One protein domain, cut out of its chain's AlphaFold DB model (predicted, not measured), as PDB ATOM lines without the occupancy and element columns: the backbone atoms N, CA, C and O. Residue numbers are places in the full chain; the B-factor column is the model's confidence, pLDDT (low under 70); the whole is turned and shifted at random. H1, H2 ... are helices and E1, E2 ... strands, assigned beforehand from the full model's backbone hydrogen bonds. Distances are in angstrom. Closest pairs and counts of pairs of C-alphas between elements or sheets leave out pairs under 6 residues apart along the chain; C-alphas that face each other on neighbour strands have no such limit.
ATOM      1  N   VAL A   8     189.948 205.548 151.155       94.81
ATOM      2  CA  VAL A   8     191.354 205.573 151.578       94.81
ATOM      3  C   VAL A   8     191.508 206.638 152.648       94.81
ATOM      4  O   VAL A   8     191.266 207.809 152.374       94.81
ATOM      5  N   ASN A   9     191.941 206.243 153.844       96.50
ATOM      6  CA  ASN A   9     192.102 207.154 154.973       96.50
ATOM      7  C   ASN A   9     193.524 207.078 155.529       96.50
ATOM      8  O   ASN A   9     194.140 206.012 155.512       96.50
ATOM      9  N   ALA A  10     194.026 208.201 156.029       96.31
ATOM     10  CA  ALA A  10     195.331 208.300 156.668       96.31
ATOM     11  C   ALA A  10     195.304 209.368 157.764       96.31
ATOM     12  O   ALA A  10     194.668 210.406 157.599       96.31
ATOM     13  N   ASP A  11     196.014 209.126 158.859       96.06
ATOM     14  CA  ASP A  11     196.157 210.036 160.002       96.06
ATOM     15  C   ASP A  11     197.623 210.370 160.329       96.06
ATOM     16  O   ASP A  11     197.931 210.937 161.382       96.06
ATOM     17  N   ALA A  12     198.520 210.031 159.405       94.56
ATOM     18  CA  ALA A  12     199.946 210.298 159.447       94.56
ATOM     19  C   ALA A  12     200.495 210.451 158.014       94.56
ATOM     20  O   ALA A  12     199.843 210.021 157.056       94.56
ATOM     21  N   PRO A  13     201.701 211.021 157.834       95.75
ATOM     22  CA  PRO A  13     202.305 211.170 156.514       95.75
ATOM     23  C   PRO A  13     202.539 209.821 155.818       95.75
ATOM     24  O   PRO A  13     203.230 208.947 156.344       95.75
ATOM     25  N   ILE A  14     202.004 209.674 154.603       95.69
ATOM     26  CA  ILE A  14     202.216 208.506 153.736       95.69
ATOM     27  C   ILE A  14     202.736 208.998 152.376       95.69
ATOM     28  O   ILE A  14     201.978 209.620 151.624       95.69
ATOM     29  N   PRO A  15     204.003 208.712 152.020       94.44
ATOM     30  CA  PRO A  15     204.568 209.126 150.740       94.44
ATOM     31  C   PRO A  15     203.746 208.629 149.543       94.44
ATOM     32  O   PRO A  15     203.446 207.440 149.432       94.44
ATOM     33  N   GLY A  16     203.397 209.537 148.628       94.75
ATOM     34  CA  GLY A  16     202.669 209.210 147.396       94.75
ATOM     35  C   GLY A  16     201.174 208.917 147.573       94.75
ATOM     36  O   GLY A  16     200.538 208.449 146.628       94.75
ATOM     37  N   LEU A  17     200.588 209.194 148.745       95.88
ATOM     38  CA  LEU A  17     199.171 208.934 149.023       95.88
ATOM     39  C   LEU A  17     198.224 209.627 148.031       95.88
ATOM     40  O   LEU A  17     197.312 208.994 147.503       95.88
ATOM     41  N   PHE A  18     198.449 210.907 147.733       96.69
ATOM     42  CA  PHE A  18     197.588 211.656 146.811       96.69
ATOM     43  C   PHE A  18     197.683 211.128 145.371       96.69
ATOM     44  O   PHE A  18     196.660 210.955 144.709       96.69
ATOM     45  N   ASP A  19     198.883 210.758 144.914       96.19
ATOM     46  CA  ASP A  19     199.077 210.091 143.620       96.19
ATOM     47  C   ASP A  19     198.389 208.728 143.566       96.19
ATOM     48  O   ASP A  19     197.837 208.344 142.531       96.19
ATOM     49  N   PHE A  20     198.411 207.987 144.676       95.62
ATOM     50  CA  PHE A  20     197.676 206.739 144.794       95.62
ATOM     51  C   PHE A  20     196.176 206.989 144.637       95.62
ATOM     52  O   PHE A  20     195.570 206.360 143.775       95.62
ATOM     53  N   ILE A  21     195.593 207.922 145.400       96.31
ATOM     54  CA  ILE A  21     194.160 208.260 145.347       96.31
ATOM     55  C   ILE A  21     193.743 208.636 143.919       96.31
ATOM     56  O   ILE A  21     192.792 208.068 143.384       96.31
ATOM     57  N   ARG A  22     194.512 209.500 143.248       96.00
ATOM     58  CA  ARG A  22     194.247 209.935 141.864       96.00
ATOM     59  C   ARG A  22     194.149 208.799 140.850       96.00
ATOM     60  O   ARG A  22     193.474 208.939 139.839       96.00
ATOM     61  N   ARG A  23     194.844 207.683 141.077       93.94
ATOM     62  CA  ARG A  23     194.892 206.544 140.143       93.94
ATOM     63  C   ARG A  23     193.837 205.477 140.441       93.94
ATOM     64  O   ARG A  23     193.839 204.433 139.786       93.94
ATOM     65  N   ARG A  24     192.965 205.683 141.435       93.44
ATOM     66  CA  ARG A  24     191.967 204.694 141.867       93.44
ATOM     67  C   ARG A  24     190.554 205.155 141.504       93.44
ATOM     68  O   ARG A  24     189.947 205.883 142.278       93.44
ATOM     69  N   PRO A  25     189.985 204.676 140.382       89.62
ATOM     70  CA  PRO A  25     188.695 205.168 139.892       89.62
ATOM     71  C   PRO A  25     187.506 204.803 140.789       89.62
ATOM     72  O   PRO A  25     186.440 205.384 140.650       89.62
ATOM     73  N   PHE A  26     187.671 203.831 141.691       93.06
ATOM     74  CA  PHE A  26     186.613 203.401 142.605       93.06
ATOM     75  C   PHE A  26     186.709 204.036 143.993       93.06
ATOM     76  O   PHE A  26     185.802 203.834 144.793       93.06
ATOM     77  N   VAL A  27     187.778 204.790 144.279       96.00
ATOM     78  CA  VAL A  27     187.909 205.524 145.542       96.00
ATOM     79  C   VAL A  27     187.157 206.840 145.394       96.00
ATOM     80  O   VAL A  27     187.640 207.751 144.724       96.00
ATOM     81  N   TYR A  28     185.978 206.912 146.012       96.06
ATOM     82  CA  TYR A  28     185.115 208.096 145.989       96.06
ATOM     83  C   TYR A  28     185.101 208.857 147.322       96.06
ATOM     84  O   TYR A  28     184.534 209.943 147.407       96.06
ATOM     85  N   GLU A  29     185.729 208.316 148.366       97.38
ATOM     86  CA  GLU A  29     185.789 208.948 149.681       97.38
ATOM     87  C   GLU A  29     187.189 208.861 150.287       97.38
ATOM     88  O   GLU A  29     187.872 207.838 150.181       97.38
ATOM     89  N   SER A  30     187.632 209.936 150.937       97.75
ATOM     90  CA  SER A  30     188.924 209.949 151.617       97.75
ATOM     91  C   SER A  30     188.943 210.895 152.814       97.75
ATOM     92  O   SER A  30     188.431 212.011 152.744       97.75
ATOM     93  N   ALA A  31     189.566 210.457 153.907       98.19
ATOM     94  CA  ALA A  31     189.908 211.283 155.056       98.19
ATOM     95  C   ALA A  31     191.426 211.260 155.265       98.19
ATOM     96  O   ALA A  31     191.991 210.244 155.673       98.19
ATOM     97  N   VAL A  32     192.091 212.375 154.967       97.81
ATOM     98  CA  VAL A  32     193.551 212.496 155.018       97.81
ATOM     99  C   VAL A  32     193.930 213.584 156.015       97.81
ATOM    100  O   VAL A  32     193.765 214.776 155.767       97.81
ATOM    101  N   LEU A  33     194.435 213.155 157.167       97.25
ATOM    102  CA  LEU A  33     194.793 213.999 158.301       97.25
ATOM    103  C   LEU A  33     196.304 213.957 158.531       97.25
ATOM    104  O   LEU A  33     196.947 212.952 158.228       97.25
ATOM    105  N   LYS A  34     196.877 215.038 159.085       94.69
ATOM    106  CA  LYS A  34     198.302 215.122 159.461       94.69
ATOM    107  C   LYS A  34     199.265 214.642 158.362       94.69
ATOM    108  O   LYS A  34     200.297 214.039 158.645       94.69
ATOM    109  N   HIS A  35     198.928 214.895 157.099       95.69
ATOM    110  CA  HIS A  35     199.666 214.352 155.958       95.69
ATOM    111  C   HIS A  35     200.981 215.094 155.674       95.69
ATOM    112  O   HIS A  35     201.870 214.532 155.042       95.69
ATOM    113  N   GLY A  36     201.117 216.338 156.150       93.56
ATOM    114  CA  GLY A  36     202.364 217.113 156.099       93.56
ATOM    115  C   GLY A  36     202.748 217.662 154.720       93.56
ATOM    116  O   GLY A  36     203.839 218.206 154.567       93.56
ATOM    117  N   GLU A  37     201.872 217.543 153.720       95.38
ATOM    118  CA  GLU A  37     202.129 218.073 152.377       95.38
ATOM    119  C   GLU A  37     201.803 219.560 152.319       95.38
ATOM    120  O   GLU A  37     200.727 219.991 152.721       95.38
ATOM    121  N   ARG A  38     202.702 220.345 151.729       96.31
ATOM    122  CA  ARG A  38     202.483 221.782 151.513       96.31
ATOM    123  C   ARG A  38     201.545 222.063 150.335       96.31
ATOM    124  O   ARG A  38     200.898 223.111 150.286       96.31
ATOM    125  N   ARG A  39     201.499 221.150 149.365       97.69
ATOM    126  CA  ARG A  39     200.643 221.222 148.180       97.69
ATOM    127  C   ARG A  39     199.932 219.894 148.003       97.69
ATOM    128  O   ARG A  39     200.581 218.859 147.904       97.69
ATOM    129  N   VAL A  40     198.615 219.950 147.890       98.06
ATOM    130  CA  VAL A  40     197.769 218.786 147.642       98.06
ATOM    131  C   VAL A  40     197.156 218.935 146.257       98.06
ATOM    132  O   VAL A  40     196.529 219.945 145.947       98.06
ATOM    133  N   ASP A  41     197.359 217.942 145.398       98.06
ATOM    134  CA  ASP A  41     196.759 217.901 144.065       98.06
ATOM    135  C   ASP A  41     195.970 216.608 143.913       98.06
ATOM    136  O   ASP A  41     196.554 215.529 143.915       98.06
ATOM    137  N   LEU A  42     194.653 216.735 143.786       98.00
ATOM    138  CA  LEU A  42     193.706 215.641 143.611       98.00
ATOM    139  C   LEU A  42     193.088 215.629 142.211       98.00
ATOM    140  O   LEU A  42     192.233 214.792 141.939       98.00
ATOM    141  N   ARG A  43     193.527 216.488 141.282       97.25
ATOM    142  CA  ARG A  43     192.960 216.526 139.925       97.25
ATOM    143  C   ARG A  43     193.044 215.158 139.248       97.25
ATOM    144  O   ARG A  43     194.107 214.527 139.198       97.25
ATOM    145  N   GLY A  44     191.920 214.714 138.693       94.75
ATOM    146  CA  GLY A  44     191.769 213.392 138.083       94.75
ATOM    147  C   GLY A  44     191.431 212.260 139.060       94.75
ATOM    148  O   GLY A  44     191.186 211.148 138.601       94.75
ATOM    149  N   ALA A  45     191.374 212.514 140.374       96.88
ATOM    150  CA  ALA A  45     190.713 211.603 141.311       96.88
ATOM    151  C   ALA A  45     189.197 211.539 141.039       96.88
ATOM    152  O   ALA A  45     188.674 212.293 140.221       96.88
ATOM    153  N   GLN A  46     188.500 210.616 141.704       96.56
ATOM    154  CA  GLN A  46     187.052 210.397 141.564       96.56
ATOM    155  C   GLN A  46     186.324 210.577 142.906       96.56
ATOM    156  O   GLN A  46     185.334 209.903 143.175       96.56
ATOM    157  N   LEU A  47     186.852 211.445 143.779       98.06
ATOM    158  CA  LEU A  47     186.273 211.679 145.098       98.06
ATOM    159  C   LEU A  47     184.966 212.463 144.966       98.06
ATOM    160  O   LEU A  47     184.964 213.538 144.377       98.06
ATOM    161  N   SER A  48     183.894 211.964 145.573       97.94
ATOM    162  CA  SER A  48     182.706 212.761 145.876       97.94
ATOM    163  C   SER A  48     182.777 213.367 147.277       97.94
ATOM    164  O   SER A  48     182.195 214.422 147.503       97.94
ATOM    165  N   ARG A  49     183.541 212.762 148.203       98.50
ATOM    166  CA  ARG A  49     183.713 213.254 149.579       98.50
ATOM    167  C   ARG A  49     185.168 213.283 150.027       98.50
ATOM    168  O   ARG A  49     185.882 212.283 149.926       98.50
ATOM    169  N   LEU A  50     185.592 214.407 150.594       98.56
ATOM    170  CA  LEU A  50     186.944 214.599 151.114       98.56
ATOM    171  C   LEU A  50     186.917 215.247 152.498       98.56
ATOM    172  O   LEU A  50     186.361 216.325 152.676       98.56
ATOM    173  N   THR A  51     187.598 214.634 153.464       98.56
ATOM    174  CA  THR A  51     188.044 215.314 154.686       98.56
ATOM    175  C   THR A  51     189.549 215.524 154.617       98.56
ATOM    176  O   THR A  51     190.295 214.562 154.434       98.56
ATOM    177  N   LEU A  52     190.003 216.766 154.769       98.25
ATOM    178  CA  LEU A  52     191.413 217.120 154.641       98.25
ATOM    179  C   LEU A  52     191.859 218.037 155.781       98.25
ATOM    180  O   LEU A  52     191.234 219.063 156.054       98.25
ATOM    181  N   ASP A  53     192.965 217.673 156.425       97.50
ATOM    182  CA  ASP A  53     193.690 218.572 157.323       97.50
ATOM    183  C   ASP A  53     194.500 219.574 156.499       97.50
ATOM    184  O   ASP A  53     195.422 219.191 155.790       97.50
ATOM    185  N   VAL A  54     194.154 220.858 156.576       97.00
ATOM    186  CA  VAL A  54     194.812 221.914 155.788       97.00
ATOM    187  C   VAL A  54     195.972 222.587 156.517       97.00
ATOM    188  O   VAL A  54     196.528 223.570 156.023       97.00
ATOM    189  N   THR A  55     196.376 222.063 157.677       95.75
ATOM    190  CA  THR A  55     197.499 222.610 158.445       95.75
ATOM    191  C   THR A  55     198.793 222.543 157.634       95.75
ATOM    192  O   THR A  55     199.282 221.467 157.294       95.75
ATOM    193  N   GLY A  56     199.370 223.709 157.333       95.62
ATOM    194  CA  GLY A  56     200.592 223.826 156.529       95.62
ATOM    195  C   GLY A  56     200.393 223.652 155.017       95.62
ATOM    196  O   GLY A  56     201.378 223.686 154.273       95.62
ATOM    197  N   VAL A  57     199.150 223.509 154.543       97.81
ATOM    198  CA  VAL A  57     198.813 223.472 153.113       97.81
ATOM    199  C   VAL A  57     198.695 224.902 152.586       97.81
ATOM    200  O   VAL A  57     197.992 225.730 153.152       97.81
ATOM    201  N   HIS A  58     199.369 225.195 151.475       97.88
ATOM    202  CA  HIS A  58     199.306 226.499 150.801       97.88
ATOM    203  C   HIS A  58     198.547 226.433 149.476       97.88
ATOM    204  O   HIS A  58     198.075 227.450 148.976       97.88
ATOM    205  N   GLU A  59     198.437 225.251 148.878       98.44
ATOM    206  CA  GLU A  59     197.800 225.091 147.579       98.44
ATOM    207  C   GLU A  59     197.078 223.744 147.517       98.44
ATOM    208  O   GLU A  59     197.695 222.692 147.697       98.44
ATOM    209  N   LEU A  60     195.769 223.786 147.277       98.62
ATOM    210  CA  LEU A  60     194.892 222.623 147.208       98.62
ATOM    211  C   LEU A  60     194.161 222.621 145.868       98.62
ATOM    212  O   LEU A  60     193.401 223.540 145.576       98.62
ATOM    213  N   TYR A  61     194.362 221.579 145.066       98.69
ATOM    214  CA  TYR A  61     193.594 221.341 143.847       98.69
ATOM    215  C   TYR A  61     192.644 220.172 144.063       98.69
ATOM    216  O   TYR A  61     193.096 219.044 144.256       98.69
ATOM    217  N   LEU A  62     191.344 220.445 144.021       98.62
ATOM    218  CA  LEU A  62     190.283 219.448 144.129       98.62
ATOM    219  C   LEU A  62     190.072 218.750 142.773       98.62
ATOM    220  O   LEU A  62     190.496 219.258 141.731       98.62
ATOM    221  N   ASN A  63     189.449 217.571 142.781       97.88
ATOM    222  CA  ASN A  63     188.959 216.944 141.554       97.88
ATOM    223  C   ASN A  63     187.604 217.517 141.131       97.88
ATOM    224  O   ASN A  63     186.843 218.009 141.962       97.88
ATOM    225  N   ASP A  64     187.304 217.374 139.843       97.00
ATOM    226  CA  ASP A  64     185.972 217.625 139.296       97.00
ATOM    227  C   ASP A  64     184.971 216.615 139.881       97.00
ATOM    228  O   ASP A  64     185.331 215.461 140.154       97.00
ATOM    229  N   GLY A  65     183.731 217.052 140.095       96.81
ATOM    230  CA  GLY A  65     182.665 216.251 140.697       96.81
ATOM    231  C   GLY A  65     182.787 216.020 142.207       96.81
ATOM    232  O   GLY A  65     182.085 215.161 142.734       96.81
ATOM    233  N   LEU A  66     183.668 216.742 142.913       98.31
ATOM    234  CA  LEU A  66     183.685 216.712 144.378       98.31
ATOM    235  C   LEU A  66     182.436 217.420 144.926       98.31
ATOM    236  O   LEU A  66     182.225 218.599 144.647       98.31
ATOM    237  N   GLU A  67     181.647 216.709 145.729       98.31
ATOM    238  CA  GLU A  67     180.374 217.190 146.282       98.31
ATOM    239  C   GLU A  67     180.554 217.721 147.710       98.31
ATOM    240  O   GLU A  67     180.085 218.815 148.020       98.31
ATOM    241  N   ASP A  68     181.294 217.005 148.564       98.62
ATOM    242  CA  ASP A  68     181.517 217.383 149.963       98.62
ATOM    243  C   ASP A  68     183.004 217.563 150.292       98.62
ATOM    244  O   ASP A  68     183.823 216.650 150.139       98.62
ATOM    245  N   LEU A  69     183.340 218.722 150.858       98.69
ATOM    246  CA  LEU A  69     184.659 219.033 151.398       98.69
ATOM    247  C   LEU A  69     184.559 219.402 152.879       98.69
ATOM    248  O   LEU A  69     183.983 220.421 153.239       98.69
ATOM    249  N   SER A  70     185.179 218.614 153.754       98.38
ATOM    250  CA  SER A  70     185.407 218.967 155.157       98.38
ATOM    251  C   SER A  70     186.854 219.396 155.367       98.38
ATOM    252  O   SER A  70     187.768 218.586 155.211       98.38
ATOM    253  N   LEU A  71     187.067 220.649 155.770       97.56
ATOM    254  CA  LEU A  71     188.395 221.133 156.155       97.56
ATOM    255  C   LEU A  71     188.551 221.088 157.673       97.56
ATOM    256  O   LEU A  71     187.680 221.543 158.420       97.56
ATOM    257  N   VAL A  72     189.674 220.541 158.121       95.75
ATOM    258  CA  VAL A  72     190.064 220.497 159.535       95.75
ATOM    259  C   VAL A  72     191.480 221.041 159.715       95.75
ATOM    260  O   VAL A  72     192.190 221.287 158.741       95.75
ATOM    261  N   GLY A  73     191.894 221.242 160.965       93.38
ATOM    262  CA  GLY A  73     193.193 221.839 161.273       93.38
ATOM    263  C   GLY A  73     193.188 223.365 161.172       93.38
ATOM    264  O   GLY A  73     192.130 223.995 161.205       93.38
ATOM    265  N   GLN A  74     194.379 223.962 161.106       92.88
ATOM    266  CA  GLN A  74     194.552 225.416 161.051       92.88
ATOM    267  C   GLN A  74     194.889 225.871 159.623       92.88
ATOM    268  O   GLN A  74     196.012 225.644 159.169       92.88
ATOM    269  N   PRO A  75     193.951 226.515 158.905       93.50
ATOM    270  CA  PRO A  75     194.211 227.018 157.564       93.50
ATOM    271  C   PRO A  75     195.178 228.208 157.593       93.50
ATOM    272  O   PRO A  75     194.990 229.161 158.353       93.50
ATOM    273  N   ASP A  76     196.182 228.181 156.718       93.12
ATOM    274  CA  ASP A  76     197.073 229.320 156.493       93.12
ATOM    275  C   ASP A  76     196.358 230.396 155.642       93.12
ATOM    276  O   ASP A  76     195.687 230.044 154.669       93.12
ATOM    277  N   PRO A  77     196.488 231.704 155.934       95.00
ATOM    278  CA  PRO A  77     195.922 232.761 155.089       95.00
ATOM    279  C   PRO A  77     196.428 232.775 153.637       95.00
ATOM    280  O   PRO A  77     195.769 233.313 152.751       95.00
ATOM    281  N   ALA A  78     197.597 232.191 153.370       95.62
ATOM    282  CA  ALA A  78     198.136 232.024 152.026       95.62
ATOM    283  C   ALA A  78     197.558 230.806 151.285       95.62
ATOM    284  O   ALA A  78     197.901 230.609 150.118       95.62
ATOM    285  N   LEU A  79     196.715 229.987 151.930       98.31
ATOM    286  CA  LEU A  79     196.062 228.855 151.285       98.31
ATOM    287  C   LEU A  79     195.220 229.335 150.095       98.31
ATOM    288  O   LEU A  79     194.422 230.275 150.178       98.31
ATOM    289  N   LYS A  80     195.392 228.642 148.973       98.56
ATOM    290  CA  LYS A  80     194.556 228.779 147.789       98.56
ATOM    291  C   LYS A  80     193.921 227.444 147.442       98.56
ATOM    292  O   LYS A  80     194.625 226.448 147.262       98.56
ATOM    293  N   ILE A  81     192.597 227.437 147.338       98.62
ATOM    294  CA  ILE A  81     191.818 226.253 146.989       98.62
ATOM    295  C   ILE A  81     191.281 226.416 145.571       98.62
ATOM    296  O   ILE A  81     190.686 227.431 145.227       98.62
ATOM    297  N   HIS A  82     191.498 225.402 144.745       98.56
ATOM    298  CA  HIS A  82     191.025 225.335 143.374       98.56
ATOM    299  C   HIS A  82     189.979 224.228 143.274       98.56
ATOM    300  O   HIS A  82     190.321 223.051 143.395       98.56
ATOM    301  N   GLY A  83     188.723 224.614 143.064       97.44
ATOM    302  CA  GLY A  83     187.605 223.701 142.834       97.44
ATOM    303  C   GLY A  83     187.021 223.846 141.434       97.44
ATOM    304  O   GLY A  83     187.210 224.868 140.767       97.44
ATOM    305  N   GLU A  84     186.290 222.824 140.998       97.31
ATOM    306  CA  GLU A  84     185.513 222.871 139.762       97.31
ATOM    307  C   GLU A  84     184.525 224.043 139.803       97.31
ATOM    308  O   GLU A  84     183.860 224.267 140.818       97.31
ATOM    309  N   ALA A  85     184.488 224.825 138.718       97.19
ATOM    310  CA  ALA A  85     183.702 226.055 138.616       97.19
ATOM    311  C   ALA A  85     183.806 226.960 139.858       97.19
ATOM    312  O   ALA A  85     182.835 227.611 140.209       97.19
ATOM    313  N   ASP A  86     184.963 226.972 140.527       96.81
ATOM    314  CA  ASP A  86     185.219 227.721 141.758       96.81
ATOM    315  C   ASP A  86     184.207 227.456 142.893       96.81
ATOM    316  O   ASP A  86     183.773 228.371 143.596       96.81
ATOM    317  N   GLY A  87     183.818 226.187 143.071       97.25
ATOM    318  CA  GLY A  87     183.018 225.716 144.207       97.25
ATOM    319  C   GLY A  87     181.504 225.688 143.985       97.25
ATOM    320  O   GLY A  87     180.775 225.365 144.919       97.25
ATOM    321  N   ARG A  88     181.024 225.968 142.769       96.12
ATOM    322  CA  ARG A  88     179.592 226.099 142.436       96.12
ATOM    323  C   ARG A  88     178.694 224.898 142.766       96.12
ATOM    324  O   ARG A  88     177.478 225.039 142.754       96.12
ATOM    325  N   TRP A  89     179.259 223.725 143.018       94.94
ATOM    326  CA  TRP A  89     178.504 222.516 143.378       94.94
ATOM    327  C   TRP A  89     178.975 221.899 144.690       94.94
ATOM    328  O   TRP A  89     178.613 220.773 145.015       94.94
ATOM    329  N   LEU A  90     179.829 222.620 145.413       98.44
ATOM    330  CA  LEU A  90     180.523 222.101 146.570       98.44
ATOM    331  C   LEU A  90     179.779 222.479 147.849       98.44
ATOM    332  O   LEU A  90     179.472 223.650 148.088       98.44
ATOM    333  N   THR A  91     179.598 221.485 148.710       98.75
ATOM    334  CA  THR A  91     179.293 221.675 150.121       98.75
ATOM    335  C   THR A  91     180.590 221.740 150.910       98.75
ATOM    336  O   THR A  91     181.347 220.772 150.994       98.75
ATOM    337  N   LEU A  92     180.852 222.894 151.519       98.56
ATOM    338  CA  LEU A  92     181.995 223.097 152.397       98.56
ATOM    339  C   LEU A  92     181.571 222.982 153.862       98.56
ATOM    340  O   LEU A  92     180.699 223.703 154.335       98.56
ATOM    341  N   SER A  93     182.257 222.123 154.604       98.31
ATOM    342  CA  SER A  93     182.060 221.886 156.029       98.31
ATOM    343  C   SER A  93     183.269 222.342 156.846       98.31
ATOM    344  O   SER A  93     184.387 221.874 156.621       98.31
ATOM    345  N   LEU A  94     183.042 223.194 157.848       96.12
ATOM    346  CA  LEU A  94     184.084 223.753 158.718       96.12
ATOM    347  C   LEU A  94     183.730 223.589 160.202       96.12
ATOM    348  O   LEU A  94     182.563 223.631 160.584       96.12
ATOM    349  N   GLY A  95     184.748 223.435 161.053       89.94
ATOM    350  CA  GLY A  95     184.596 223.485 162.518       89.94
ATOM    351  C   GLY A  95     184.730 224.891 163.121       89.94
ATOM    352  O   GLY A  95     184.493 225.079 164.309       89.94
ATOM    353  N   ALA A  96     185.141 225.874 162.318       83.50
ATOM    354  CA  ALA A  96     185.316 227.263 162.724       83.50
ATOM    355  C   ALA A  96     184.865 228.200 161.590       83.50
ATOM    356  O   ALA A  96     184.957 227.824 160.421       83.50
ATOM    357  N   PRO A  97     184.383 229.411 161.909       83.81
ATOM    358  CA  PRO A  97     183.896 230.366 160.915       83.81
ATOM    359  C   PRO A  97     185.018 231.156 160.225       83.81
ATOM    360  O   PRO A  97     184.737 231.943 159.323       83.81
ATOM    361  N   ASP A  98     186.273 230.996 160.645       86.31
ATOM    362  CA  ASP A  98     187.395 231.690 160.022       86.31
ATOM    363  C   ASP A  98     187.765 231.031 158.692       86.31
ATOM    364  O   ASP A  98     188.081 229.844 158.620       86.31
ATOM    365  N   MET A  99     187.735 231.838 157.632       92.50
ATOM    366  CA  MET A  99     187.972 231.412 156.252       92.50
ATOM    367  C   MET A  99     189.076 232.261 155.610       92.50
ATOM    368  O   MET A  99     188.797 233.031 154.689       92.50
ATOM    369  N   PRO A 100     190.322 232.203 156.120       94.06
ATOM    370  CA  PRO A 100     191.380 233.136 155.728       94.06
ATOM    371  C   PRO A 100     191.962 232.873 154.327       94.06
ATOM    372  O   PRO A 100     192.803 233.645 153.878       94.06
ATOM    373  N   TRP A 101     191.536 231.808 153.644       95.31
ATOM    374  CA  TRP A 101     192.048 231.381 152.339       95.31
ATOM    375  C   TRP A 101     191.284 231.986 151.151       95.31
ATOM    376  O   TRP A 101     190.162 232.494 151.272       95.31
ATOM    377  N   SER A 102     191.870 231.836 149.963       97.25
ATOM    378  CA  SER A 102     191.299 232.267 148.677       97.25
ATOM    379  C   SER A 102     190.780 231.104 147.817       97.25
ATOM    380  O   SER A 102     191.230 229.964 147.971       97.25
ATOM    381  N   GLY A 103     189.856 231.409 146.896       97.44
ATOM    382  CA  GLY A 103     189.184 230.446 146.013       97.44
ATOM    383  C   GLY A 103     187.901 229.871 146.614       97.44
ATOM    384  O   GLY A 103     187.637 230.060 147.800       97.44
ATOM    385  N   LEU A 104     187.114 229.157 145.811       97.62
ATOM    386  CA  LEU A 104     185.733 228.767 146.126       97.62
ATOM    387  C   LEU A 104     184.772 229.970 146.222       97.62
ATOM    388  O   LEU A 104     183.842 229.965 147.022       97.62
ATOM    389  N   ASP A 105     184.983 231.031 145.444       96.31
ATOM    390  CA  ASP A 105     184.213 232.279 145.547       96.31
ATOM    391  C   ASP A 105     182.760 232.130 145.049       96.31
ATOM    392  O   ASP A 105     181.906 232.984 145.309       96.31
ATOM    393  N   THR A 106     182.447 231.020 144.374       97.12
ATOM    394  CA  THR A 106     181.084 230.657 143.955       97.12
ATOM    395  C   THR A 106     180.503 229.483 144.740       97.12
ATOM    396  O   THR A 106     179.573 228.846 144.254       97.12
ATOM    397  N   LEU A 107     181.038 229.209 145.937       98.31
ATOM    398  CA  LEU A 107     180.564 228.149 146.827       98.31
ATOM    399  C   LEU A 107     179.032 228.117 146.925       98.31
ATOM    400  O   LEU A 107     178.400 229.146 147.171       98.31
ATOM    401  N   ASP A 108     178.469 226.923 146.768       98.44
ATOM    402  CA  ASP A 108     177.025 226.699 146.825       98.44
ATOM    403  C   ASP A 108     176.509 226.542 148.258       98.44
ATOM    404  O   ASP A 108     175.567 227.229 148.661       98.44
ATOM    405  N   SER A 109     177.159 225.684 149.045       98.75
ATOM    406  CA  SER A 109     176.656 225.256 150.349       98.75
ATOM    407  C   SER A 109     177.726 225.400 151.437       98.75
ATOM    408  O   SER A 109     178.854 224.930 151.283       98.75
ATOM    409  N   LEU A 110     177.379 226.030 152.567       98.69
ATOM    410  CA  LEU A 110     178.271 226.187 153.725       98.69
ATOM    411  C   LEU A 110     177.662 225.585 154.991       98.69
ATOM    412  O   LEU A 110     176.600 226.004 155.454       98.69
ATOM    413  N   HIS A 111     178.387 224.652 155.606       98.44
ATOM    414  CA  HIS A 111     178.044 224.037 156.885       98.44
ATOM    415  C   HIS A 111     179.090 224.390 157.944       98.44
ATOM    416  O   HIS A 111     180.253 223.996 157.864       98.44
ATOM    417  N   LEU A 112     178.668 225.098 158.986       97.75
ATOM    418  CA  LEU A 112     179.485 225.386 160.159       97.75
ATOM    419  C   LEU A 112     179.070 224.470 161.310       97.75
ATOM    420  O   LEU A 112     177.905 224.437 161.707       97.75
ATOM    421  N   ARG A 113     180.032 223.733 161.863       92.75
ATOM    422  CA  ARG A 113     179.857 222.853 163.025       92.75
ATOM    423  C   ARG A 113     180.489 223.479 164.259       92.75
ATOM    424  O   ARG A 113     181.531 224.116 164.161       92.75
ATOM    425  N   ALA A 114     179.881 223.238 165.416       86.00
ATOM    426  CA  ALA A 114     180.356 223.691 166.721       86.00
ATOM    427  C   ALA A 114     180.696 225.198 166.798       86.00
ATOM    428  O   ALA A 114     181.615 225.609 167.512       86.00
ATOM    429  N   ALA A 115     179.948 226.030 166.073       88.06
ATOM    430  CA  ALA A 115     180.226 227.452 165.961       88.06
ATOM    431  C   ALA A 115     179.955 228.168 167.299       88.06
ATOM    432  O   ALA A 115     178.894 228.000 167.898       88.06
ATOM    433  N   ARG A 116     180.909 228.965 167.792       89.25
ATOM    434  CA  ARG A 116     180.760 229.698 169.068       89.25
ATOM    435  C   ARG A 116     180.485 231.186 168.888       89.25
ATOM    436  O   ARG A 116     179.715 231.756 169.652       89.25
ATOM    437  N   ASP A 117     181.079 231.803 167.878       92.00
ATOM    438  CA  ASP A 117     180.856 233.204 167.525       92.00
ATOM    439  C   ASP A 117     180.938 233.338 166.007       92.00
ATOM    440  O   ASP A 117     181.991 233.110 165.417       92.00
ATOM    441  N   VAL A 118     179.812 233.652 165.377       95.31
ATOM    442  CA  VAL A 118     179.668 233.768 163.931       95.31
ATOM    443  C   VAL A 118     179.161 235.160 163.597       95.31
ATOM    444  O   VAL A 118     178.152 235.623 164.122       95.31
ATOM    445  N   ASP A 119     179.846 235.813 162.670       95.81
ATOM    446  CA  ASP A 119     179.426 237.082 162.087       95.81
ATOM    447  C   ASP A 119     178.877 236.812 160.682       95.81
ATOM    448  O   ASP A 119     179.641 236.495 159.764       95.81
ATOM    449  N   ALA A 120     177.558 236.932 160.504       97.00
ATOM    450  CA  ALA A 120     176.909 236.664 159.222       97.00
ATOM    451  C   ALA A 120     177.451 237.568 158.102       97.00
ATOM    452  O   ALA A 120     177.593 237.120 156.965       97.00
ATOM    453  N   SER A 121     177.873 238.798 158.424       96.69
ATOM    454  CA  SER A 121     178.462 239.717 157.445       96.69
ATOM    455  C   SER A 121     179.747 239.161 156.821       96.69
ATOM    456  O   SER A 121     180.042 239.430 155.657       96.69
ATOM    457  N   ARG A 122     180.527 238.362 157.569       96.06
ATOM    458  CA  ARG A 122     181.741 237.711 157.049       96.06
ATOM    459  C   ARG A 122     181.395 236.611 156.058       96.06
ATOM    460  O   ARG A 122     182.029 236.552 155.009       96.06
ATOM    461  N   ILE A 123     180.384 235.800 156.371       97.06
ATOM    462  CA  ILE A 123     179.898 234.732 155.486       97.06
ATOM    463  C   ILE A 123     179.400 235.340 154.177       97.06
ATOM    464  O   ILE A 123     179.884 234.975 153.113       97.06
ATOM    465  N   VAL A 124     178.512 236.332 154.262       97.06
ATOM    466  CA  VAL A 124     177.916 237.010 153.102       97.06
ATOM    467  C   VAL A 124     178.979 237.643 152.206       97.06
ATOM    468  O   VAL A 124     178.927 237.502 150.989       97.06
ATOM    469  N   ARG A 125     179.976 238.322 152.794       96.12
ATOM    470  CA  ARG A 125     181.086 238.902 152.022       96.12
ATOM    471  C   ARG A 125     181.946 237.839 151.346       96.12
ATOM    472  O   ARG A 125     182.477 238.101 150.272       96.12
ATOM    473  N   ARG A 126     182.134 236.684 151.990       96.56
ATOM    474  CA  ARG A 126     183.014 235.623 151.495       96.56
ATOM    475  C   ARG A 126     182.352 234.754 150.430       96.56
ATOM    476  O   ARG A 126     183.036 234.363 149.486       96.56
ATOM    477  N   PHE A 127     181.061 234.472 150.594       97.12
ATOM    478  CA  PHE A 127     180.265 233.594 149.741       97.12
ATOM    479  C   PHE A 127     178.891 234.228 149.458       97.12
ATOM    480  O   PHE A 127     177.875 233.824 150.027       97.12
ATOM    481  N   PRO A 128     178.827 235.237 148.574       96.38
ATOM    482  CA  PRO A 128     177.580 235.946 148.279       96.38
ATOM    483  C   PRO A 128     176.557 235.104 147.494       96.38
ATOM    484  O   PRO A 128     175.399 235.500 147.383       96.38
ATOM    485  N   ASN A 129     176.973 233.958 146.940       96.00
ATOM    486  CA  ASN A 129     176.162 233.105 146.066       96.00
ATOM    487  C   ASN A 129     175.583 231.864 146.766       96.00
ATOM    488  O   ASN A 129     175.041 231.004 146.076       96.00
ATOM    489  N   LEU A 130     175.698 231.762 148.098       98.38
ATOM    490  CA  LEU A 130     175.216 230.592 148.835       98.38
ATOM    491  C   LEU A 130     173.733 230.324 148.564       98.38
ATOM    492  O   LEU A 130     172.893 231.224 148.663       98.38
ATOM    493  N   THR A 131     173.429 229.059 148.296       98.62
ATOM    494  CA  THR A 131     172.068 228.529 148.193       98.62
ATOM    495  C   THR A 131     171.670 227.792 149.472       98.62
ATOM    496  O   THR A 131     170.496 227.807 149.849       98.62
ATOM    497  N   GLU A 132     172.638 227.245 150.213       98.81
ATOM    498  CA  GLU A 132     172.418 226.604 151.507       98.81
ATOM    499  C   GLU A 132     173.394 227.113 152.576       98.81
ATOM    500  O   GLU A 132     174.613 227.162 152.391       98.81
ATOM    501  N   LEU A 133     172.845 227.436 153.748       98.75
ATOM    502  CA  LEU A 133     173.612 227.764 154.942       98.75
ATOM    503  C   LEU A 133     173.108 226.951 156.134       98.75
ATOM    504  O   LEU A 133     171.952 227.072 156.553       98.75
ATOM    505  N   ARG A 134     174.001 226.157 156.729       98.62
ATOM    506  CA  ARG A 134     173.753 225.465 157.998       98.62
ATOM    507  C   ARG A 134     174.763 225.894 159.039       98.62
ATOM    508  O   ARG A 134     175.965 225.856 158.797       98.62
ATOM    509  N   ILE A 135     174.282 226.262 160.218       98.06
ATOM    510  CA  ILE A 135     175.140 226.618 161.345       98.06
ATOM    511  C   ILE A 135     174.643 225.871 162.584       98.06
ATOM    512  O   ILE A 135     173.545 226.119 163.087       98.06
ATOM    513  N   TRP A 136     175.473 224.955 163.078       95.06
ATOM    514  CA  TRP A 136     175.307 224.280 164.361       95.06
ATOM    515  C   TRP A 136     176.228 224.925 165.394       95.06
ATOM    516  O   TRP A 136     177.453 224.856 165.272       95.06
ATOM    517  N   GLY A 137     175.640 225.554 166.409       89.81
ATOM    518  CA  GLY A 137     176.351 226.178 167.515       89.81
ATOM    519  C   GLY A 137     176.789 225.193 168.607       89.81
ATOM    520  O   GLY A 137     176.447 224.011 168.573       89.81
ATOM    521  N   ALA A 138     177.561 225.677 169.591       81.69
ATOM    522  CA  ALA A 138     178.065 224.851 170.699       81.69
ATOM    523  C   ALA A 138     177.987 225.410 172.146       81.69
ATOM    524  O   ALA A 138     178.920 225.173 172.915       81.69
ATOM    525  N   PRO A 139     176.879 226.017 172.609       85.75
ATOM    526  CA  PRO A 139     176.013 226.967 171.916       85.75
ATOM    527  C   PRO A 139     176.819 228.162 171.389       85.75
ATOM    528  O   PRO A 139     177.902 228.453 171.895       85.75
ATOM    529  N   GLY A 140     176.323 228.827 170.352       88.94
ATOM    530  CA  GLY A 140     177.038 229.925 169.702       88.94
ATOM    531  C   GLY A 140     176.252 231.220 169.623       88.94
ATOM    532  O   GLY A 140     175.042 231.245 169.838       88.94
ATOM    533  N   TYR A 141     176.946 232.293 169.267       91.94
ATOM    534  CA  TYR A 141     176.353 233.578 168.925       91.94
ATOM    535  C   TYR A 141     176.375 233.780 167.411       91.94
ATOM    536  O   TYR A 141     177.398 233.543 166.774       91.94
ATOM    537  N   LEU A 142     175.256 234.229 166.849       95.50
ATOM    538  CA  LEU A 142     175.153 234.734 165.488       95.50
ATOM    539  C   LEU A 142     174.901 236.240 165.555       95.50
ATOM    540  O   LEU A 142     173.908 236.686 166.125       95.50
ATOM    541  N   ARG A 143     175.828 237.017 164.997       95.44
ATOM    542  CA  ARG A 143     175.787 238.482 164.955       95.44
ATOM    543  C   ARG A 143     175.497 238.969 163.541       95.44
ATOM    544  O   ARG A 143     175.866 238.297 162.573       95.44
ATOM    545  N   ASN A 144     174.918 240.165 163.443       96.94
ATOM    546  CA  ASN A 144     174.555 240.823 162.185       96.94
ATOM    547  C   ASN A 144     173.620 239.955 161.322       96.94
ATOM    548  O   ASN A 144     173.841 239.776 160.127       96.94
ATOM    549  N   THR A 145     172.617 239.334 161.944       97.31
ATOM    550  CA  THR A 145     171.726 238.346 161.302       97.31
ATOM    551  C   THR A 145     170.963 238.926 160.111       97.31
ATOM    552  O   THR A 145     170.679 238.214 159.149       97.31
ATOM    553  N   GLU A 146     170.699 240.228 160.131       97.38
ATOM    554  CA  GLU A 146     170.081 240.991 159.051       97.38
ATOM    555  C   GLU A 146     170.874 240.915 157.739       97.38
ATOM    556  O   GLU A 146     170.300 241.007 156.654       97.38
ATOM    557  N   GLU A 147     172.186 240.674 157.812       98.00
ATOM    558  CA  GLU A 147     173.049 240.531 156.641       98.00
ATOM    559  C   GLU A 147     172.702 239.296 155.807       98.00
ATOM    560  O   GLU A 147     172.967 239.294 154.606       98.00
ATOM    561  N   LEU A 148     172.053 238.279 156.388       97.81
ATOM    562  CA  LEU A 148     171.590 237.104 155.642       97.81
ATOM    563  C   LEU A 148     170.624 237.480 154.505       97.81
ATOM    564  O   LEU A 148     170.590 236.786 153.493       97.81
ATOM    565  N   ALA A 149     169.915 238.614 154.607       97.12
ATOM    566  CA  ALA A 149     169.080 239.158 153.531       97.12
ATOM    567  C   ALA A 149     169.864 239.494 152.243       97.12
ATOM    568  O   ALA A 149     169.272 239.703 151.189       97.12
ATOM    569  N   LYS A 150     171.199 239.570 152.312       97.88
ATOM    570  CA  LYS A 150     172.083 239.828 151.166       97.88
ATOM    571  C   LYS A 150     172.534 238.547 150.454       97.88
ATOM    572  O   LYS A 150     173.411 238.628 149.598       97.88
ATOM    573  N   LEU A 151     171.958 237.390 150.790       97.69
ATOM    574  CA  LEU A 151     172.134 236.130 150.064       97.69
ATOM    575  C   LEU A 151     170.924 235.903 149.147       97.69
ATOM    576  O   LEU A 151     169.969 235.230 149.538       97.69
ATOM    577  N   PRO A 152     170.921 236.464 147.923       92.44
ATOM    578  CA  PRO A 152     169.741 236.453 147.065       92.44
ATOM    579  C   PRO A 152     169.358 235.049 146.590       92.44
ATOM    580  O   PRO A 152     168.213 234.842 146.219       92.44
ATOM    581  N   ALA A 153     170.291 234.095 146.582       96.56
ATOM    582  CA  ALA A 153     170.053 232.726 146.128       96.56
ATOM    583  C   ALA A 153     169.732 231.746 147.272       96.56
ATOM    584  O   ALA A 153     169.528 230.563 147.001       96.56
ATOM    585  N   LEU A 154     169.683 232.214 148.529       98.62
ATOM    586  CA  LEU A 154     169.526 231.340 149.688       98.62
ATOM    587  C   LEU A 154     168.169 230.625 149.647       98.62
ATOM    588  O   LEU A 154     167.112 231.236 149.809       98.62
ATOM    589  N   ALA A 155     168.228 229.314 149.455       98.62
ATOM    590  CA  ALA A 155     167.089 228.415 149.374       98.62
ATOM    591  C   ALA A 155     166.899 227.600 150.660       98.62
ATOM    592  O   ALA A 155     165.775 227.201 150.976       98.62
ATOM    593  N   MET A 156     167.969 227.371 151.426       98.81
ATOM    594  CA  MET A 156     167.940 226.536 152.626       98.81
ATOM    595  C   MET A 156     168.720 227.188 153.770       98.81
ATOM    596  O   MET A 156     169.920 227.438 153.661       98.81
ATOM    597  N   LEU A 157     168.043 227.436 154.895       98.81
ATOM    598  CA  LEU A 157     168.658 227.979 156.106       98.81
ATOM    599  C   LEU A 157     168.365 227.081 157.307       98.81
ATOM    600  O   LEU A 157     167.210 226.899 157.695       98.81
ATOM    601  N   THR A 158     169.425 226.556 157.924       98.75
ATOM    602  CA  THR A 158     169.341 225.828 159.196       98.75
ATOM    603  C   THR A 158     170.190 226.502 160.265       98.75
ATOM    604  O   THR A 158     171.403 226.615 160.110       98.75
ATOM    605  N   LEU A 159     169.572 226.881 161.384       98.12
ATOM    606  CA  LEU A 159     170.259 227.412 162.562       98.12
ATOM    607  C   LEU A 159     169.915 226.561 163.783       98.12
ATOM    608  O   LEU A 159     168.740 226.333 164.087       98.12
ATOM    609  N   SER A 160     170.937 226.101 164.497       95.19
ATOM    610  CA  SER A 160     170.762 225.260 165.677       95.19
ATOM    611  C   SER A 160     171.694 225.678 166.798       95.19
ATOM    612  O   SER A 160     172.880 225.858 166.547       95.19
ATOM    613  N   ASP A 161     171.188 225.773 168.028       92.69
ATOM    614  CA  ASP A 161     171.967 226.193 169.208       92.69
ATOM    615  C   ASP A 161     172.676 227.553 169.006       92.69
ATOM    616  O   ASP A 161     173.838 227.733 169.386       92.69
ATOM    617  N   LEU A 162     171.978 228.517 168.394       93.69
ATOM    618  CA  LEU A 162     172.499 229.854 168.093       93.69
ATOM    619  C   LEU A 162     171.667 230.956 168.745       93.69
ATOM    620  O   LEU A 162     170.438 230.955 168.685       93.69
ATOM    621  N   PHE A 163     172.369 231.921 169.329       92.25
ATOM    622  CA  PHE A 163     171.847 233.014 170.145       92.25
ATOM    623  C   PHE A 163     172.432 234.359 169.688       92.25
ATOM    624  O   PHE A 163     173.163 234.419 168.707       92.25
ATOM    625  N   GLY A 164     172.105 235.456 170.376       89.50
ATOM    626  CA  GLY A 164     172.621 236.796 170.046       89.50
ATOM    627  C   GLY A 164     171.853 237.546 168.957       89.50
ATOM    628  O   GLY A 164     172.164 238.702 168.707       89.50
ATOM    629  N   MET A 165     170.842 236.911 168.364       93.69
ATOM    630  CA  MET A 165     169.944 237.518 167.383       93.69
ATOM    631  C   MET A 165     168.776 238.203 168.092       93.69
ATOM    632  O   MET A 165     168.246 237.654 169.064       93.69
ATOM    633  N   SER A 166     168.325 239.339 167.569       92.31
ATOM    634  CA  SER A 166     167.062 239.960 167.970       92.31
ATOM    635  C   SER A 166     165.936 239.691 166.953       92.31
ATOM    636  O   SER A 166     166.206 239.377 165.790       92.31
ATOM    637  N   PRO A 167     164.654 239.790 167.358       94.19
ATOM    638  CA  PRO A 167     163.525 239.549 166.457       94.19
ATOM    639  C   PRO A 167     163.479 240.467 165.229       94.19
ATOM    640  O   PRO A 167     163.004 240.032 164.182       94.19
ATOM    641  N   ASP A 168     163.952 241.709 165.361       92.12
ATOM    642  CA  ASP A 168     163.898 242.724 164.300       92.12
ATOM    643  C   ASP A 168     165.039 242.579 163.276       92.12
ATOM    644  O   ASP A 168     164.933 243.081 162.161       92.12
ATOM    645  N   GLU A 169     166.116 241.872 163.634       93.88
ATOM    646  CA  GLU A 169     167.255 241.600 162.745       93.88
ATOM    647  C   GLU A 169     167.027 240.375 161.852       93.88
ATOM    648  O   GLU A 169     167.660 240.247 160.807       93.88
ATOM    649  N   PHE A 170     166.154 239.441 162.242       96.75
ATOM    650  CA  PHE A 170     165.960 238.224 161.459       96.75
ATOM    651  C   PHE A 170     165.221 238.540 160.141       96.75
ATOM    652  O   PHE A 170     164.095 239.045 160.203       96.75
ATOM    653  N   PRO A 171     165.785 238.220 158.956       96.44
ATOM    654  CA  PRO A 171     165.163 238.568 157.681       96.44
ATOM    655  C   PRO A 171     163.755 237.989 157.526       96.44
ATOM    656  O   PRO A 171     163.494 236.845 157.896       96.44
ATOM    657  N   GLY A 172     162.841 238.776 156.958       95.94
ATOM    658  CA  GLY A 172     161.499 238.310 156.608       95.94
ATOM    659  C   GLY A 172     161.455 237.536 155.280       95.94
ATOM    660  O   GLY A 172     162.406 237.588 154.497       95.94
ATOM    661  N   PRO A 173     160.326 236.876 154.956       96.00
ATOM    662  CA  PRO A 173     160.168 236.143 153.694       96.00
ATOM    663  C   PRO A 173     160.340 237.023 152.445       96.00
ATOM    664  O   PRO A 173     160.840 236.549 151.434       96.00
ATOM    665  N   GLU A 174     159.993 238.313 152.512       95.00
ATOM    666  CA  GLU A 174     160.184 239.257 151.397       95.00
ATOM    667  C   GLU A 174     161.667 239.526 151.087       95.00
ATOM    668  O   GLU A 174     162.020 239.837 149.953       95.00
ATOM    669  N   GLN A 175     162.538 239.395 152.092       96.25
ATOM    670  CA  GLN A 175     163.984 239.589 151.962       96.25
ATOM    671  C   GLN A 175     164.719 238.302 151.569       96.25
ATOM    672  O   GLN A 175     165.861 238.368 151.128       96.25
ATOM    673  N   LEU A 176     164.070 237.142 151.711       96.75
ATOM    674  CA  LEU A 176     164.589 235.828 151.325       96.75
ATOM    675  C   LEU A 176     163.595 235.125 150.378       96.75
ATOM    676  O   LEU A 176     163.031 234.088 150.731       96.75
ATOM    677  N   PRO A 177     163.358 235.678 149.173       93.56
ATOM    678  CA  PRO A 177     162.265 235.247 148.298       93.56
ATOM    679  C   PRO A 177     162.435 233.834 147.720       93.56
ATOM    680  O   PRO A 177     161.462 233.252 147.247       93.56
ATOM    681  N   HIS A 178     163.651 233.279 147.744       96.88
ATOM    682  CA  HIS A 178     163.960 231.937 147.238       96.88
ATOM    683  C   HIS A 178     164.013 230.865 148.332       96.88
ATOM    684  O   HIS A 178     164.241 229.696 148.020       96.88
ATOM    685  N   LEU A 179     163.782 231.238 149.596       98.19
ATOM    686  CA  LEU A 179     163.859 230.313 150.717       98.19
ATOM    687  C   LEU A 179     162.754 229.255 150.602       98.19
ATOM    688  O   LEU A 179     161.568 229.566 150.689       98.19
ATOM    689  N   GLY A 180     163.157 228.000 150.408       98.12
ATOM    690  CA  GLY A 180     162.287 226.824 150.374       98.12
ATOM    691  C   GLY A 180     162.293 226.035 151.686       98.12
ATOM    692  O   GLY A 180     161.318 225.350 151.991       98.12
ATOM    693  N   MET A 181     163.344 226.183 152.500       98.75
ATOM    694  CA  MET A 181     163.464 225.549 153.814       98.75
ATOM    695  C   MET A 181     164.017 226.525 154.859       98.75
ATOM    696  O   MET A 181     165.073 227.130 154.663       98.75
ATOM    697  N   LEU A 182     163.333 226.620 156.003       98.81
ATOM    698  CA  LEU A 182     163.769 227.381 157.174       98.81
ATOM    699  C   LEU A 182     163.622 226.554 158.450       98.81
ATOM    700  O   LEU A 182     162.522 226.398 158.990       98.81
ATOM    701  N   TRP A 183     164.741 226.046 158.957       98.69
ATOM    702  CA  TRP A 183     164.779 225.192 160.139       98.69
ATOM    703  C   TRP A 183     165.561 225.848 161.276       98.69
ATOM    704  O   TRP A 183     166.763 226.078 161.191       98.69
ATOM    705  N   LEU A 184     164.876 226.120 162.383       98.44
ATOM    706  CA  LEU A 184     165.426 226.768 163.570       98.44
ATOM    707  C   LEU A 184     165.208 225.866 164.785       98.44
ATOM    708  O   LEU A 184     164.073 225.517 165.115       98.44
ATOM    709  N   THR A 185     166.280 225.479 165.468       95.56
ATOM    710  CA  THR A 185     166.203 224.642 166.677       95.56
ATOM    711  C   THR A 185     167.037 225.256 167.792       95.56
ATOM    712  O   THR A 185     168.172 225.649 167.561       95.56
ATOM    713  N   SER A 186     166.508 225.345 169.015       92.62
ATOM    714  CA  SER A 186     167.273 225.875 170.158       92.62
ATOM    715  C   SER A 186     167.796 227.304 169.903       92.62
ATOM    716  O   SER A 186     168.992 227.578 169.960       92.62
ATOM    717  N   ILE A 187     166.871 228.214 169.577       94.44
ATOM    718  CA  ILE A 187     167.115 229.650 169.326       94.44
ATOM    719  C   ILE A 187     166.346 230.527 170.338       94.44
ATOM    720  O   ILE A 187     165.452 230.000 171.016       94.44
ATOM    721  N   PRO A 188     166.613 231.849 170.448       94.81
ATOM    722  CA  PRO A 188     165.848 232.745 171.318       94.81
ATOM    723  C   PRO A 188     164.330 232.669 171.085       94.81
ATOM    724  O   PRO A 188     163.844 232.599 169.954       94.81
ATOM    725  N   ALA A 189     163.561 232.625 172.173       95.19
ATOM    726  CA  ALA A 189     162.123 232.365 172.140       95.19
ATOM    727  C   ALA A 189     161.311 233.493 171.488       95.19
ATOM    728  O   ALA A 189     160.286 233.228 170.860       95.19
ATOM    729  N   ASP A 190     161.766 234.730 171.637       95.62
ATOM    730  CA  ASP A 190     161.224 235.919 170.984       95.62
ATOM    731  C   ASP A 190     161.470 235.895 169.468       95.62
ATOM    732  O   ASP A 190     160.520 236.069 168.702       95.62
ATOM    733  N   VAL A 191     162.689 235.562 169.028       97.25
ATOM    734  CA  VAL A 191     163.022 235.351 167.607       97.25
ATOM    735  C   VAL A 191     162.163 234.230 167.026       97.25
ATOM    736  O   VAL A 191     161.514 234.407 165.997       97.25
ATOM    737  N   ALA A 192     162.065 233.091 167.717       97.75
ATOM    738  CA  ALA A 192     161.237 231.967 167.286       97.75
ATOM    739  C   ALA A 192     159.756 232.348 167.118       97.75
ATOM    740  O   ALA A 192     159.102 231.902 166.172       97.75
ATOM    741  N   ALA A 193     159.209 233.155 168.033       97.81
ATOM    742  CA  ALA A 193     157.833 233.635 167.950       97.81
ATOM    743  C   ALA A 193     157.631 234.577 166.753       97.81
ATOM    744  O   ALA A 193     156.650 234.429 166.017       97.81
ATOM    745  N   GLN A 194     158.571 235.499 166.530       97.69
ATOM    746  CA  GLN A 194     158.532 236.437 165.413       97.69
ATOM    747  C   GLN A 194     158.667 235.723 164.062       97.69
ATOM    748  O   GLN A 194     157.837 235.947 163.182       97.69
ATOM    749  N   VAL A 195     159.614 234.792 163.916       98.06
ATOM    750  CA  VAL A 195     159.785 233.996 162.688       98.06
ATOM    751  C   VAL A 195     158.522 233.195 162.374       98.06
ATOM    752  O   VAL A 195     158.013 233.266 161.256       98.06
ATOM    753  N   LYS A 196     157.946 232.491 163.363       98.12
ATOM    754  CA  LYS A 196     156.684 231.748 163.176       98.12
ATOM    755  C   LYS A 196     155.547 232.642 162.683       98.12
ATOM    756  O   LYS A 196     154.702 232.188 161.914       98.12
ATOM    757  N   LYS A 197     155.493 233.893 163.148       97.75
ATOM    758  CA  LYS A 197     154.492 234.875 162.723       97.75
ATOM    759  C   LYS A 197     154.769 235.370 161.301       97.75
ATOM    760  O   LYS A 197     153.848 235.347 160.487       97.75
ATOM    761  N   ALA A 198     156.002 235.783 161.012       97.31
ATOM    762  CA  ALA A 198     156.408 236.363 159.733       97.31
ATOM    763  C   ALA A 198     156.303 235.359 158.573       97.31
ATOM    764  O   ALA A 198     155.744 235.674 157.529       97.31
ATOM    765  N   TYR A 199     156.744 234.117 158.782       98.06
ATOM    766  CA  TYR A 199     156.776 233.077 157.747       98.06
ATOM    767  C   TYR A 199     155.484 232.253 157.641       98.06
ATOM    768  O   TYR A 199     155.411 231.300 156.868       98.06
ATOM    769  N   LYS A 200     154.426 232.615 158.378       97.56
ATOM    770  CA  LYS A 200     153.158 231.866 158.392       97.56
ATOM    771  C   LYS A 200     152.496 231.766 157.013       97.56
ATOM    772  O   LYS A 200     151.862 230.752 156.729       97.56
ATOM    773  N   ALA A 201     152.576 232.821 156.201       97.19
ATOM    774  CA  ALA A 201     152.033 232.825 154.840       97.19
ATOM    775  C   ALA A 201     152.890 231.957 153.907       97.19
ATOM    776  O   ALA A 201     152.363 231.007 153.340       97.19
ATOM    777  N   ALA A 202     154.207 232.182 153.881       96.94
ATOM    778  CA  ALA A 202     155.154 231.388 153.094       96.94
ATOM    779  C   ALA A 202     155.060 229.878 153.397       96.94
ATOM    780  O   ALA A 202     155.054 229.057 152.485       96.94
ATOM    781  N   ALA A 203     154.887 229.493 154.667       97.06
ATOM    782  CA  ALA A 203     154.695 228.092 155.059       97.06
ATOM    783  C   ALA A 203     153.416 227.465 154.472       97.06
ATOM    784  O   ALA A 203     153.382 226.274 154.180       97.06
ATOM    785  N   ARG A 204     152.350 228.253 154.269       96.88
ATOM    786  CA  ARG A 204     151.131 227.782 153.583       96.88
ATOM    787  C   ARG A 204     151.323 227.657 152.074       96.88
ATOM    788  O   ARG A 204     150.572 226.922 151.441       96.88
ATOM    789  N   GLU A 205     152.296 228.371 151.524       95.50
ATOM    790  CA  GLU A 205     152.629 228.407 150.097       95.50
ATOM    791  C   GLU A 205     153.717 227.391 149.713       95.50
ATOM    792  O   GLU A 205     154.057 227.278 148.539       95.50
ATOM    793  N   GLY A 206     154.215 226.602 150.673       96.00
ATOM    794  CA  GLY A 206     155.108 225.468 150.420       96.00
ATOM    795  C   GLY A 206     156.490 225.558 151.067       96.00
ATOM    796  O   GLY A 206     157.252 224.606 150.932       96.00
ATOM    797  N   LEU A 207     156.812 226.639 151.789       98.12
ATOM    798  CA  LEU A 207     158.039 226.709 152.592       98.12
ATOM    799  C   LEU A 207     158.020 225.638 153.694       98.12
ATOM    800  O   LEU A 207     157.112 225.610 154.530       98.12
ATOM    801  N   ASP A 208     159.074 224.827 153.762       98.56
ATOM    802  CA  ASP A 208     159.313 223.909 154.874       98.56
ATOM    803  C   ASP A 208     159.823 224.685 156.101       98.56
ATOM    804  O   ASP A 208     161.017 224.959 156.257       98.56
ATOM    805  N   LEU A 209     158.886 225.087 156.965       98.56
ATOM    806  CA  LEU A 209     159.158 225.822 158.196       98.56
ATOM    807  C   LEU A 209     159.158 224.887 159.413       98.56
ATOM    808  O   LEU A 209     158.108 224.395 159.835       98.56
ATOM    809  N   SER A 210     160.310 224.756 160.071       98.19
ATOM    810  CA  SER A 210     160.454 224.012 161.326       98.19
ATOM    811  C   SER A 210     161.076 224.899 162.396       98.19
ATOM    812  O   SER A 210     162.207 225.344 162.261       98.19
ATOM    813  N   VAL A 211     160.346 225.170 163.482       97.81
ATOM    814  CA  VAL A 211     160.855 225.986 164.598       97.81
ATOM    815  C   VAL A 211     160.617 225.261 165.921       97.81
ATOM    816  O   VAL A 211     159.492 225.231 166.444       97.81
ATOM    817  N   ARG A 212     161.692 224.681 166.461       94.19
ATOM    818  CA  ARG A 212     161.701 223.772 167.614       94.19
ATOM    819  C   ARG A 212     162.528 224.335 168.773       94.19
ATOM    820  O   ARG A 212     163.442 225.127 168.580       94.19
ATOM    821  N   GLN A 213     162.192 223.908 169.990       90.38
ATOM    822  CA  GLN A 213     162.932 224.232 171.219       90.38
ATOM    823  C   GLN A 213     163.246 225.737 171.431       90.38
ATOM    824  O   GLN A 213     164.399 226.093 171.649       90.38
ATOM    825  N   PRO A 214     162.262 226.653 171.382       93.19
ATOM    826  CA  PRO A 214     162.510 228.065 171.690       93.19
ATOM    827  C   PRO A 214     163.037 228.243 173.124       93.19
ATOM    828  O   PRO A 214     162.472 227.693 174.073       93.19
ATOM    829  N   ARG A 215     164.101 229.033 173.297       90.06
ATOM    830  CA  ARG A 215     164.816 229.214 174.571       90.06
ATOM    831  C   ARG A 215     164.639 230.627 175.123       90.06
ATOM    832  O   ARG A 215     164.831 231.610 174.417       90.06
ATOM    833  N   LYS A 216     164.276 230.749 176.402       88.31
ATOM    834  CA  LYS A 216     164.232 232.049 177.098       88.31
ATOM    835  C   LYS A 216     165.645 232.500 177.482       88.31
ATOM    836  O   LYS A 216     166.524 231.656 177.622       88.31
ATOM    837  N   ALA A 217     165.838 233.797 177.726       78.81
ATOM    838  CA  ALA A 217     167.129 234.350 178.151       78.81
ATOM    839  C   ALA A 217     167.706 233.629 179.387       78.81
ATOM    840  O   ALA A 217     168.864 233.216 179.372       78.81
ATOM    841  N   ASP A 218     166.868 233.364 180.394       74.69
ATOM    842  CA  ASP A 218     167.273 232.641 181.609       74.69
ATOM    843  C   ASP A 218     167.782 231.221 181.308       74.69
ATOM    844  O   ASP A 218     168.701 230.733 181.959       74.69
ATOM    845  N   TRP A 219     167.243 230.560 180.271       79.19
ATOM    846  CA  TRP A 219     167.721 229.238 179.858       79.19
ATOM    847  C   TRP A 219     169.160 229.309 179.350       79.19
ATOM    848  O   TRP A 219     169.948 228.430 179.686       79.19
TER     849      TRP A 219
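AT A GLANCE: This is residues 8 to 219 of the 344 residues of the protein "Hypothetical adventurous gliding motility protein N" of Myxococcus xanthus (UniProt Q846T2). The chain is wound in stacked turns, like a short solenoid bowed into a shallow horseshoe: the ten parallel strands E1, E2, E4, E6, E8 and E9 to E13 make one long curled sheet along its inner side. The short strands E3, E5 and E7, then H3 and H4, and then H5 make the other side of the turns, with H1 at one end and H6 at the other. The printed part has 212 residues, with six named helices and thirteen named strands in the order E1 H1 E2 E3 E4 E5 E6 E7 H2 E8 E9 H3 E10 H4 E11 E12 H5 H6 E13. Both sheets are parallel, in the orders E1 E2 E4 E6 E8 E9 E10 E11 E12 E13 and E3 E5 E7, and the class is mixed, helices and strands. The whole is compact, with a radius of gyration of the C-alphas of 18.7 A, and elongated, spanning 57 by 35 by 27 A.

IN THESE COORDINATES: The large sheet holds E1, residues 8 to 10, which begins at C-alpha 8 (191.354, 205.573, 151.578); E2, residues 29 to 32; E4, 49 to 53; E6, 68 to 72; E8, 91 to 94; E9, 109 to 119, 16.9 A long; E10, 132 to 143, 18.3 A; E11, 156 to 163, 19.1 A; E12, 181 to 185, 13.2 A; and E13, 208 to 212, which ends at C-alpha 212 (161.701, 223.772, 167.614). The small sheet holds E3, residues 39 to 41, E5, 59 to 61, and E7, 80 to 82. The helices are H1, residues 17 to 22, H2, 84 to 87, H3, 120 to 126, H4, 145 to 150, H5, 189 to 198, 14.2 A long, and H6, 200 to 204. H5 begins at C-alpha 189 (162.123, 232.365, 172.140).

HOW THE PARTS SIT: The large sheet is twisted, its C-alphas up to 9.0 A off the best plane, and its curl is 83 degrees; E1 and E13 are its edge strands. E9 and E10 are parallel at 15 degrees, with N 112 and O 134 at 2.8 A. E9 bends by 131 degrees at residue 116 and E10 by 126 degrees at residue 139. Toward one edge, N 10 and O 31 of E1 and E2 are 2.9 A apart; toward the other, N 184 and O 210 of E12 and E13 are 2.8 A apart. In the small sheet, E3 and E5 are parallel neighbours with N 40 and O 59 within hydrogen-bond range at 2.9 A, and E5 and E7 are parallel neighbours with N 82 and O 60 within hydrogen-bond range at 2.8 A. Four strand-helix-strand units, two parallel neighbour strands with helix between, have right-handed crossovers: E1 H1 E2, E9 H3 E10, E10 H4 E11 and E12 H5 H6 E13. H1 and H5 are on one face of the large sheet, two layers, at heights of 9.9 A and 9.2 A. H5 runs along the strands, at 14 degrees to E12 on the local plane; its closest C-alpha pair with E13 is Ala 192 and Val 211, 6.6 A. H3 and H4 touch, C-alphas 121 and 147 being closest at 5.5 A, the same way at a shallow tilt of 34 degrees, only just short of steep. H3, H4 and H6 only graze the large sheet, H4 being on it only just, with 5 pairs of C-alphas within 10 A; H2 is on neither sheet. H5 and H6 meet only through their link. Every O i to N i+4 pair is within hydrogen-bond range in H1, H3 and H5; H4 has 0 of 2 but 3 of 3 O i to N i+3 pairs, H6 has 0 of 1 and 1 of 2, and H2 is too short for an i+4 pair.

THE WHOLE: The C-alphas farthest apart are those of Pro 15 and Ala 201, 57.8 A. The printed part has no cut. The long links are E8 to E9, residues 95 to 108, and E11 to E12, residues 164 to 180. The mean pLDDT of the printed part is 95.7, and no printed residue is under 70.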